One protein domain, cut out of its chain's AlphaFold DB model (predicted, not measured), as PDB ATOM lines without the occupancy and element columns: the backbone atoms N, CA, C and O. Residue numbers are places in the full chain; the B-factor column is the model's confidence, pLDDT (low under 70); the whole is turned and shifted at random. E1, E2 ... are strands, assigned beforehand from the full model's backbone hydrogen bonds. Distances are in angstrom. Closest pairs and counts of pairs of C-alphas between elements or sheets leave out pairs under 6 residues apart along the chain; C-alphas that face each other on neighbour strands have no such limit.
ATOM      1  N   GLU A   2     183.179 342.234 247.195       57.06
ATOM      2  CA  GLU A   2     184.539 342.269 246.641       57.06
ATOM      3  C   GLU A   2     185.264 340.964 246.985       57.06
ATOM      4  O   GLU A   2     185.430 340.623 248.156       57.06
ATOM      5  N   THR A   3     185.670 340.210 245.964       67.56
ATOM      6  CA  THR A   3     186.406 338.949 246.114       67.56
ATOM      7  C   THR A   3     187.854 339.241 246.500       67.56
ATOM      8  O   THR A   3     188.705 339.469 245.638       67.56
ATOM      9  N   ASN A   4     188.130 339.281 247.804       69.38
ATOM     10  CA  ASN A   4     189.427 339.676 248.351       69.38
ATOM     11  C   ASN A   4     190.483 338.559 248.215       69.38
ATOM     12  O   ASN A   4     190.802 337.857 249.173       69.38
ATOM     13  N   MET A   5     191.014 338.382 247.002       79.12
ATOM     14  CA  MET A   5     192.100 337.440 246.713       79.12
ATOM     15  C   MET A   5     193.431 337.991 247.247       79.12
ATOM     16  O   MET A   5     194.141 338.727 246.560       79.12
ATOM     17  N   GLY A   6     193.755 337.647 248.494       83.88
ATOM     18  CA  GLY A   6     195.026 338.004 249.123       83.88
ATOM     19  C   GLY A   6     196.229 337.344 248.441       83.88
ATOM     20  O   GLY A   6     196.160 336.202 247.993       83.88
ATOM     21  N   PHE A   7     197.359 338.055 248.390       88.88
ATOM     22  CA  PHE A   7     198.632 337.471 247.967       88.88
ATOM     23  C   PHE A   7     199.303 336.737 249.134       88.88
ATOM     24  O   PHE A   7     199.450 337.291 250.223       88.88
ATOM     25  N   TRP A   8     199.765 335.517 248.872       89.88
ATOM     26  CA  TRP A   8     200.551 334.693 249.785       89.88
ATOM     27  C   TRP A   8     201.722 334.072 249.018       89.88
ATOM     28  O   TRP A   8     201.635 333.849 247.810       89.88
ATOM     29  N   GLY A   9     202.820 333.798 249.715       91.06
ATOM     30  CA  GLY A   9     203.993 333.148 249.147       91.06
ATOM     31  C   GLY A   9     204.932 332.658 250.241       91.06
ATOM     32  O   GLY A   9     205.013 333.257 251.314       91.06
ATOM     33  N   ILE A  10     205.641 331.568 249.956       92.31
ATOM     34  CA  ILE A  10     206.523 330.884 250.899       92.31
ATOM     35  C   ILE A  10     207.811 330.444 250.200       92.31
ATOM     36  O   ILE A  10     207.842 330.287 248.979       92.31
ATOM     37  N   VAL A  11     208.882 330.257 250.971       92.50
ATOM     38  CA  VAL A  11     210.166 329.737 250.482       92.50
ATOM     39  C   VAL A  11     210.379 328.368 251.109       92.50
ATOM     40  O   VAL A  11     210.441 328.266 252.330       92.50
ATOM     41  N   VAL A  12     210.501 327.338 250.272       91.38
ATOM     42  CA  VAL A  12     210.736 325.946 250.680       91.38
ATOM     43  C   VAL A  12     212.164 325.559 250.302       91.38
ATOM     44  O   VAL A  12     212.585 325.776 249.163       91.38
ATOM     45  N   ARG A  13     212.938 325.011 251.242       90.06
ATOM     46  CA  ARG A  13     214.311 324.547 250.987       90.06
ATOM     47  C   ARG A  13     214.324 323.119 250.421       90.06
ATOM     48  O   ARG A  13     213.400 322.348 250.666       90.06
ATOM     49  N   PRO A  14     215.387 322.708 249.705       88.50
ATOM     50  CA  PRO A  14     215.543 321.316 249.286       88.50
ATOM     51  C   PRO A  14     215.503 320.358 250.488       88.50
ATOM     52  O   PRO A  14     216.322 320.474 251.399       88.50
ATOM     53  N   GLY A  15     214.552 319.419 250.481       88.75
ATOM     54  CA  GLY A  15     214.329 318.466 251.578       88.75
ATOM     55  C   GLY A  15     213.510 318.999 252.762       88.75
ATOM     56  O   GLY A  15     213.418 318.312 253.775       88.75
ATOM     57  N   GLU A  16     212.924 320.194 252.656       91.50
ATOM     58  CA  GLU A  16     211.996 320.765 253.638       91.50
ATOM     59  C   GLU A  16     210.543 320.538 253.186       91.50
ATOM     60  O   GLU A  16     210.201 320.806 252.036       91.50
ATOM     61  N   THR A  17     209.686 320.065 254.093       92.19
ATOM     62  CA  THR A  17     208.229 319.976 253.890       92.19
ATOM     63  C   THR A  17     207.560 321.045 254.744       92.19
ATOM     64  O   THR A  17     207.902 321.187 255.918       92.19
ATOM     65  N   VAL A  18     206.607 321.791 254.180       91.31
ATOM     66  CA  VAL A  18     205.951 322.916 254.863       91.31
ATOM     67  C   VAL A  18     204.433 322.777 254.761       91.31
ATOM     68  O   VAL A  18     203.882 322.868 253.666       91.31
ATOM     69  N   LYS A  19     203.757 322.568 255.900       91.12
ATOM     70  CA  LYS A  19     202.287 322.603 255.977       91.12
ATOM     71  C   LYS A  19     201.778 324.038 255.816       91.12
ATOM     72  O   LYS A  19     202.432 324.987 256.253       91.12
ATOM     73  N   CYS A  20     200.651 324.181 255.125       88.56
ATOM     74  CA  CYS A  20     200.109 325.458 254.670       88.56
ATOM     75  C   CYS A  20     198.588 325.454 254.861       88.56
ATOM     76  O   CYS A  20     197.852 325.156 253.924       88.56
ATOM     77  N   ASP A  21     198.133 325.767 256.071       86.50
ATOM     78  CA  ASP A  21     196.726 325.648 256.464       86.50
ATOM     79  C   ASP A  21     195.954 326.943 256.115       86.50
ATOM     80  O   ASP A  21     196.214 327.993 256.719       86.50
ATOM     81  N   PRO A  22     195.033 326.939 255.129       83.44
ATOM     82  CA  PRO A  22     194.246 328.123 254.809       83.44
ATOM     83  C   PRO A  22     193.166 328.371 255.882       83.44
ATOM     84  O   PRO A  22     192.588 327.425 256.418       83.44
ATOM     85  N   PRO A  23     192.851 329.636 256.221       78.88
ATOM     86  CA  PRO A  23     191.868 329.927 257.259       78.88
ATOM     87  C   PRO A  23     190.429 329.786 256.735       78.88
ATOM     88  O   PRO A  23     189.942 330.648 256.002       78.88
ATOM     89  N   GLY A  24     189.737 328.729 257.170       78.88
ATOM     90  CA  GLY A  24     188.350 328.431 256.789       78.88
ATOM     91  C   GLY A  24     188.238 327.856 255.373       78.88
ATOM     92  O   GLY A  24     189.168 327.228 254.881       78.88
ATOM     93  N   GLU A  25     187.115 328.107 254.697       77.06
ATOM     94  CA  GLU A  25     186.794 327.617 253.337       77.06
ATOM     95  C   GLU A  25     187.604 328.303 252.206       77.06
ATOM     96  O   GLU A  25     187.132 328.478 251.081       77.06
ATOM     97  N   LEU A  26     188.823 328.765 252.495       79.12
ATOM     98  CA  LEU A  26     189.701 329.417 251.525       79.12
ATOM     99  C   LEU A  26     190.663 328.410 250.886       79.12
ATOM    100  O   LEU A  26     191.185 327.517 251.541       79.12
ATOM    101  N   TYR A  27     190.959 328.606 249.601       82.62
ATOM    102  CA  TYR A  27     191.844 327.729 248.830       82.62
ATOM    103  C   TYR A  27     193.080 328.486 248.336       82.62
ATOM    104  O   TYR A  27     192.976 329.586 247.784       82.62
ATOM    105  N   TYR A  28     194.265 327.882 248.471       86.94
ATOM    106  CA  TYR A  28     195.504 328.440 247.927       86.94
ATOM    107  C   TYR A  28     195.645 328.152 246.426       86.94
ATOM    108  O   TYR A  28     195.988 327.048 246.008       86.94
ATOM    109  N   HIS A  29     195.456 329.176 245.592       86.62
ATOM    110  CA  HIS A  29     195.756 329.090 244.162       86.62
ATOM    111  C   HIS A  29     197.256 329.332 243.893       86.62
ATOM    112  O   HIS A  29     197.723 330.477 243.856       86.62
ATOM    113  N   ILE A  30     198.011 328.251 243.660       89.06
ATOM    114  CA  ILE A  30     199.447 328.289 243.330       89.06
ATOM    115  C   ILE A  30     199.651 328.879 241.922       89.06
ATOM    116  O   ILE A  30     199.721 328.172 240.920       89.06
ATOM    117  N   SER A  31     199.739 330.208 241.843       89.00
ATOM    118  CA  SER A  31     199.876 330.935 240.571       89.00
ATOM    119  C   SER A  31     201.289 330.923 239.978       89.00
ATOM    120  O   SER A  31     201.444 331.079 238.767       89.00
ATOM    121  N   GLN A  32     202.322 330.794 240.817       88.44
ATOM    122  CA  GLN A  32     203.731 330.884 240.431       88.44
ATOM    123  C   GLN A  32     204.596 330.020 241.352       88.44
ATOM    124  O   GLN A  32     204.354 329.958 242.554       88.44
ATOM    125  N   ILE A  33     205.644 329.416 240.788       90.06
ATOM    126  CA  ILE A  33     206.746 328.784 241.523       90.06
ATOM    127  C   ILE A  33     208.049 329.189 240.820       90.06
ATOM    128  O   ILE A  33     208.095 329.269 239.589       90.06
ATOM    129  N   ALA A  34     209.100 329.467 241.589       89.25
ATOM    130  CA  ALA A  34     210.409 329.868 241.084       89.25
ATOM    131  C   ALA A  34     211.534 329.149 241.838       89.25
ATOM    132  O   ALA A  34     211.350 328.702 242.968       89.25
ATOM    133  N   LEU A  35     212.701 329.060 241.201       88.56
ATOM    134  CA  LEU A  35     213.951 328.637 241.827       88.56
ATOM    135  C   LEU A  35     214.825 329.872 242.050       88.56
ATOM    136  O   LEU A  35     214.932 330.714 241.156       88.56
ATOM    137  N   GLU A  36     215.468 329.953 243.214       83.38
ATOM    138  CA  GLU A  36     216.538 330.924 243.462       83.38
ATOM    139  C   GLU A  36     217.716 330.682 242.492       83.38
ATOM    140  O   GLU A  36     218.039 329.526 242.196       83.38
ATOM    141  N   PRO A  37     218.377 331.740 241.984       78.19
ATOM    142  CA  PRO A  37     219.498 331.595 241.062       78.19
ATOM    143  C   PRO A  37     220.734 331.014 241.768       78.19
ATOM    144  O   PRO A  37     221.235 331.569 242.746       78.19
ATOM    145  N   GLY A  38     221.264 329.911 241.239       72.44
ATOM    146  CA  GLY A  38     222.458 329.238 241.756       72.44
ATOM    147  C   GLY A  38     222.897 328.063 240.877       72.44
ATOM    148  O   GLY A  38     222.231 327.728 239.897       72.44
ATOM    149  N   GLU A  39     224.017 327.420 241.229       69.75
ATOM    150  CA  GLU A  39     224.556 326.252 240.511       69.75
ATOM    151  C   GLU A  39     223.723 324.979 240.765       69.75
ATOM    152  O   GLU A  39     224.130 324.059 241.478       69.75
ATOM    153  N   LEU A  40     222.534 324.917 240.164       62.88
ATOM    154  CA  LEU A  40     221.667 323.740 240.179       62.88
ATOM    155  C   LEU A  40     222.068 322.777 239.056       62.88
ATOM    156  O   LEU A  40     221.796 323.012 237.880       62.88
ATOM    157  N   SER A  41     222.717 321.674 239.434       63.75
ATOM    158  CA  SER A  41     223.127 320.597 238.514       63.75
ATOM    159  C   SER A  41     222.075 319.491 238.336       63.75
ATOM    160  O   SER A  41     222.291 318.550 237.571       63.75
ATOM    161  N   GLU A  42     220.934 319.611 239.018       77.50
ATOM    162  CA  GLU A  42     219.865 318.614 239.080       77.50
ATOM    163  C   GLU A  42     218.473 319.242 238.898       77.50
ATOM    164  O   GLU A  42     218.266 320.436 239.126       77.50
ATOM    165  N   ASN A  43     217.509 318.429 238.457       79.62
ATOM    166  CA  ASN A  43     216.107 318.828 238.343       79.62
ATOM    167  C   ASN A  43     215.470 318.908 239.733       79.62
ATOM    168  O   ASN A  43     215.427 317.910 240.452       79.62
ATOM    169  N   VAL A  44     214.922 320.069 240.086       85.25
ATOM    170  CA  VAL A  44     214.189 320.245 241.345       85.25
ATOM    171  C   VAL A  44     212.731 319.857 241.119       85.25
ATOM    172  O   VAL A  44     212.105 320.306 240.162       85.25
ATOM    173  N   HIS A  45     212.174 319.034 242.002       87.44
ATOM    174  CA  HIS A  45     210.757 318.677 241.995       87.44
ATOM    175  C   HIS A  45     210.109 319.206 243.272       87.44
ATOM    176  O   HIS A  45     210.601 318.934 244.366       87.44
ATOM    177  N   VAL A  46     209.013 319.949 243.127       90.25
ATOM    178  CA  VAL A  46     208.139 320.324 244.246       90.25
ATOM    179  C   VAL A  46     206.976 319.347 244.257       90.25
ATOM    180  O   VAL A  46     206.343 319.147 243.224       90.25
ATOM    181  N   PHE A  47     206.708 318.735 245.403       89.88
ATOM    182  CA  PHE A  47     205.557 317.861 245.599       89.88
ATOM    183  C   PHE A  47     204.501 318.632 246.388       89.88
ATOM    184  O   PHE A  47     204.838 319.301 247.363       89.88
ATOM    185  N   VAL A  48     203.247 318.554 245.948       90.12
ATOM    186  CA  VAL A  48     202.091 319.076 246.683       90.12
ATOM    187  C   VAL A  48     201.233 317.892 247.106       90.12
ATOM    188  O   VAL A  48     200.834 317.082 246.274       90.12
ATOM    189  N   GLU A  49     200.987 317.805 248.402       87.94
ATOM    190  CA  GLU A  49     200.135 316.824 249.067       87.94
ATOM    191  C   GLU A  49     198.954 317.607 249.656       87.94
ATOM    192  O   GLU A  49     199.142 318.736 250.120       87.94
ATOM    193  N   VAL A  50     197.744 317.059 249.562       85.81
ATOM    194  CA  VAL A  50     196.517 317.691 250.060       85.81
ATOM    195  C   VAL A  50     195.876 316.705 251.025       85.81
ATOM    196  O   VAL A  50     195.556 315.589 250.637       85.81
ATOM    197  N   ASP A  51     195.727 317.104 252.288       73.50
ATOM    198  CA  ASP A  51     195.041 316.304 253.304       73.50
ATOM    199  C   ASP A  51     193.523 316.269 252.959       73.50
ATOM    200  O   ASP A  51     192.788 317.188 253.319       73.50
ATOM    201  N   GLY A  52     193.073 315.259 252.197       67.44
ATOM    202  CA  GLY A  52     191.681 315.060 251.748       67.44
ATOM    203  C   GLY A  52     191.082 313.707 252.169       67.44
ATOM    204  O   GLY A  52     191.808 312.748 252.430       67.44
ATOM    205  N   ASP A  53     189.750 313.622 252.256       58.31
ATOM    206  CA  ASP A  53     189.043 312.523 252.935       58.31
ATOM    207  C   ASP A  53     188.922 311.238 252.075       58.31
ATOM    208  O   ASP A  53     187.941 311.059 251.357       58.31
ATOM    209  N   GLU A  54     189.923 310.346 252.144       53.59
ATOM    210  CA  GLU A  54     189.936 308.909 251.747       53.59
ATOM    211  C   GLU A  54     188.900 308.420 250.689       53.59
ATOM    212  O   GLU A  54     188.219 307.410 250.888       53.59
ATOM    213  N   SER A  55     188.785 309.099 249.540       55.00
ATOM    214  CA  SER A  55     187.763 308.801 248.509       55.00
ATOM    215  C   SER A  55     188.342 308.305 247.173       55.00
ATOM    216  O   SER A  55     187.735 307.469 246.503       55.00
ATOM    217  N   ASP A  56     189.543 308.759 246.807       51.62
ATOM    218  CA  ASP A  56     190.292 308.328 245.618       51.62
ATOM    219  C   ASP A  56     191.799 308.260 245.955       51.62
ATOM    220  O   ASP A  56     192.229 308.749 247.002       51.62
ATOM    221  N   GLU A  57     192.619 307.615 245.116       56.28
ATOM    222  CA  GLU A  57     194.042 307.383 245.437       56.28
ATOM    223  C   GLU A  57     194.883 308.679 245.339       56.28
ATOM    224  O   GLU A  57     195.388 309.028 244.269       56.28
ATOM    225  N   GLU A  58     195.063 309.376 246.469       57.91
ATOM    226  CA  GLU A  58     195.875 310.599 246.600       57.91
ATOM    227  C   GLU A  58     197.348 310.380 246.202       57.91
ATOM    228  O   GLU A  58     198.184 309.890 246.967       57.91
ATOM    229  N   VAL A  59     197.687 310.766 244.967       61.19
ATOM    230  CA  VAL A  59     199.060 310.765 244.445       61.19
ATOM    231  C   VAL A  59     199.631 312.187 244.528       61.19
ATOM    232  O   VAL A  59     199.173 313.057 243.780       61.19
ATOM    233  N   PRO A  60     200.676 312.444 245.344       69.50
ATOM    234  CA  PRO A  60     201.205 313.792 245.538       69.50
ATOM    235  C   PRO A  60     201.708 314.401 244.222       69.50
ATOM    236  O   PRO A  60     202.531 313.825 243.497       69.50
ATOM    237  N   LEU A  61     201.214 315.599 243.911       75.19
ATOM    238  CA  LEU A  61     201.398 316.263 242.626       75.19
ATOM    239  C   LEU A  61     202.825 316.802 242.485       75.19
ATOM    240  O   LEU A  61     203.181 317.852 243.021       75.19
ATOM    241  N   ALA A  62     203.646 316.076 241.727       77.75
ATOM    242  CA  ALA A  62     205.034 316.427 241.446       77.75
ATOM    243  C   ALA A  62     205.148 317.460 240.308       77.75
ATOM    244  O   ALA A  62     205.046 317.119 239.126       77.75
ATOM    245  N   ILE A  63     205.429 318.717 240.648       81.69
ATOM    246  CA  ILE A  63     205.686 319.812 239.706       81.69
ATOM    247  C   ILE A  63     207.203 319.878 239.414       81.69
ATOM    248  O   ILE A  63     207.984 320.241 240.301       81.69
ATOM    249  N   PRO A  64     207.661 319.544 238.189       76.62
ATOM    250  CA  PRO A  64     209.070 319.634 237.821       76.62
ATOM    251  C   PRO A  64     209.480 321.085 237.541       76.62
ATOM    252  O   PRO A  64     208.942 321.738 236.643       76.62
ATOM    253  N   LEU A  65     210.485 321.571 238.264       75.12
ATOM    254  CA  LEU A  65     211.107 322.871 238.047       75.12
ATOM    255  C   LEU A  65     212.426 322.700 237.286       75.12
ATOM    256  O   LEU A  65     213.324 321.952 237.678       75.12
ATOM    257  N   TYR A  66     212.549 323.441 236.190       71.56
ATOM    258  CA  TYR A  66     213.767 323.516 235.393       71.56
ATOM    259  C   TYR A  66     214.509 324.809 235.757       71.56
ATOM    260  O   TYR A  66     213.880 325.873 235.739       71.56
ATOM    261  N   PRO A  67     215.819 324.762 236.070       64.88
ATOM    262  CA  PRO A  67     216.621 325.970 236.233       64.88
ATOM    263  C   PRO A  67     216.516 326.863 234.989       64.88
ATOM    264  O   PRO A  67     216.668 326.384 233.863       64.88
ATOM    265  N   ARG A  68     216.249 328.161 235.178       55.31
ATOM    266  CA  ARG A  68     216.196 329.123 234.067       55.31
ATOM    267  C   ARG A  68     217.611 329.449 233.599       55.31
ATOM    268  O   ARG A  68     218.263 330.335 234.141       55.31
ATOM    269  N   LEU A  69     218.074 328.711 232.593       46.41
ATOM    270  CA  LEU A  69     219.342 328.939 231.893       46.41
ATOM    271  C   LEU A  69     219.244 330.161 230.955       46.41
ATOM    272  O   LEU A  69     219.381 330.031 229.742       46.41
TER     273      LEU A  69
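This is residues 2 to 69 of the 268 residues of the protein "C2H2-type domain-containing protein" of Leersia perrieri (UniProt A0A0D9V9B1). Little regular structure stands here: a flat, loose fold of long back-and-forth runs, in which residues 2 to 43, with no named element, go out, back and out again before one hairpin of two strands, E1 and E2. The tip of that hairpin, residues 52 to 57, sticks out. The printed part has 68 residues, 10 of them in named elements; the class is all strand, the sheet E1 - E2 antiparallel, the radius of gyration of the C-alphas 14.7 A, the spans 40 by 35 by 17 A.

Start at C-alpha 2, (184.539, 342.269, 246.641). Find C-alpha 44 at (214.189, 320.245, 241.345); from there E1, residues 44 to 48, runs 13.3 A. E2, residues 61 to 65, runs 12.6 A to C-alpha 65 at (211.107, 322.871, 238.047).

E1 and E2 form an antiparallel hairpin, 154 degrees between their directions. C-alphas 47 and 62 face each other at 4.4 A. Look for N 63 and O 46, within hydrogen-bond range at 2.8 A.

The C-alphas farthest apart, of Glu 2 and Ser 41, are 45.0 A apart. The printed part has no cut; the link E1 to E2 is long, 12 residues. The model's pLDDT is under 70 at residues 2 to 4, 39 to 41, 52 to 60 and 67 to 69.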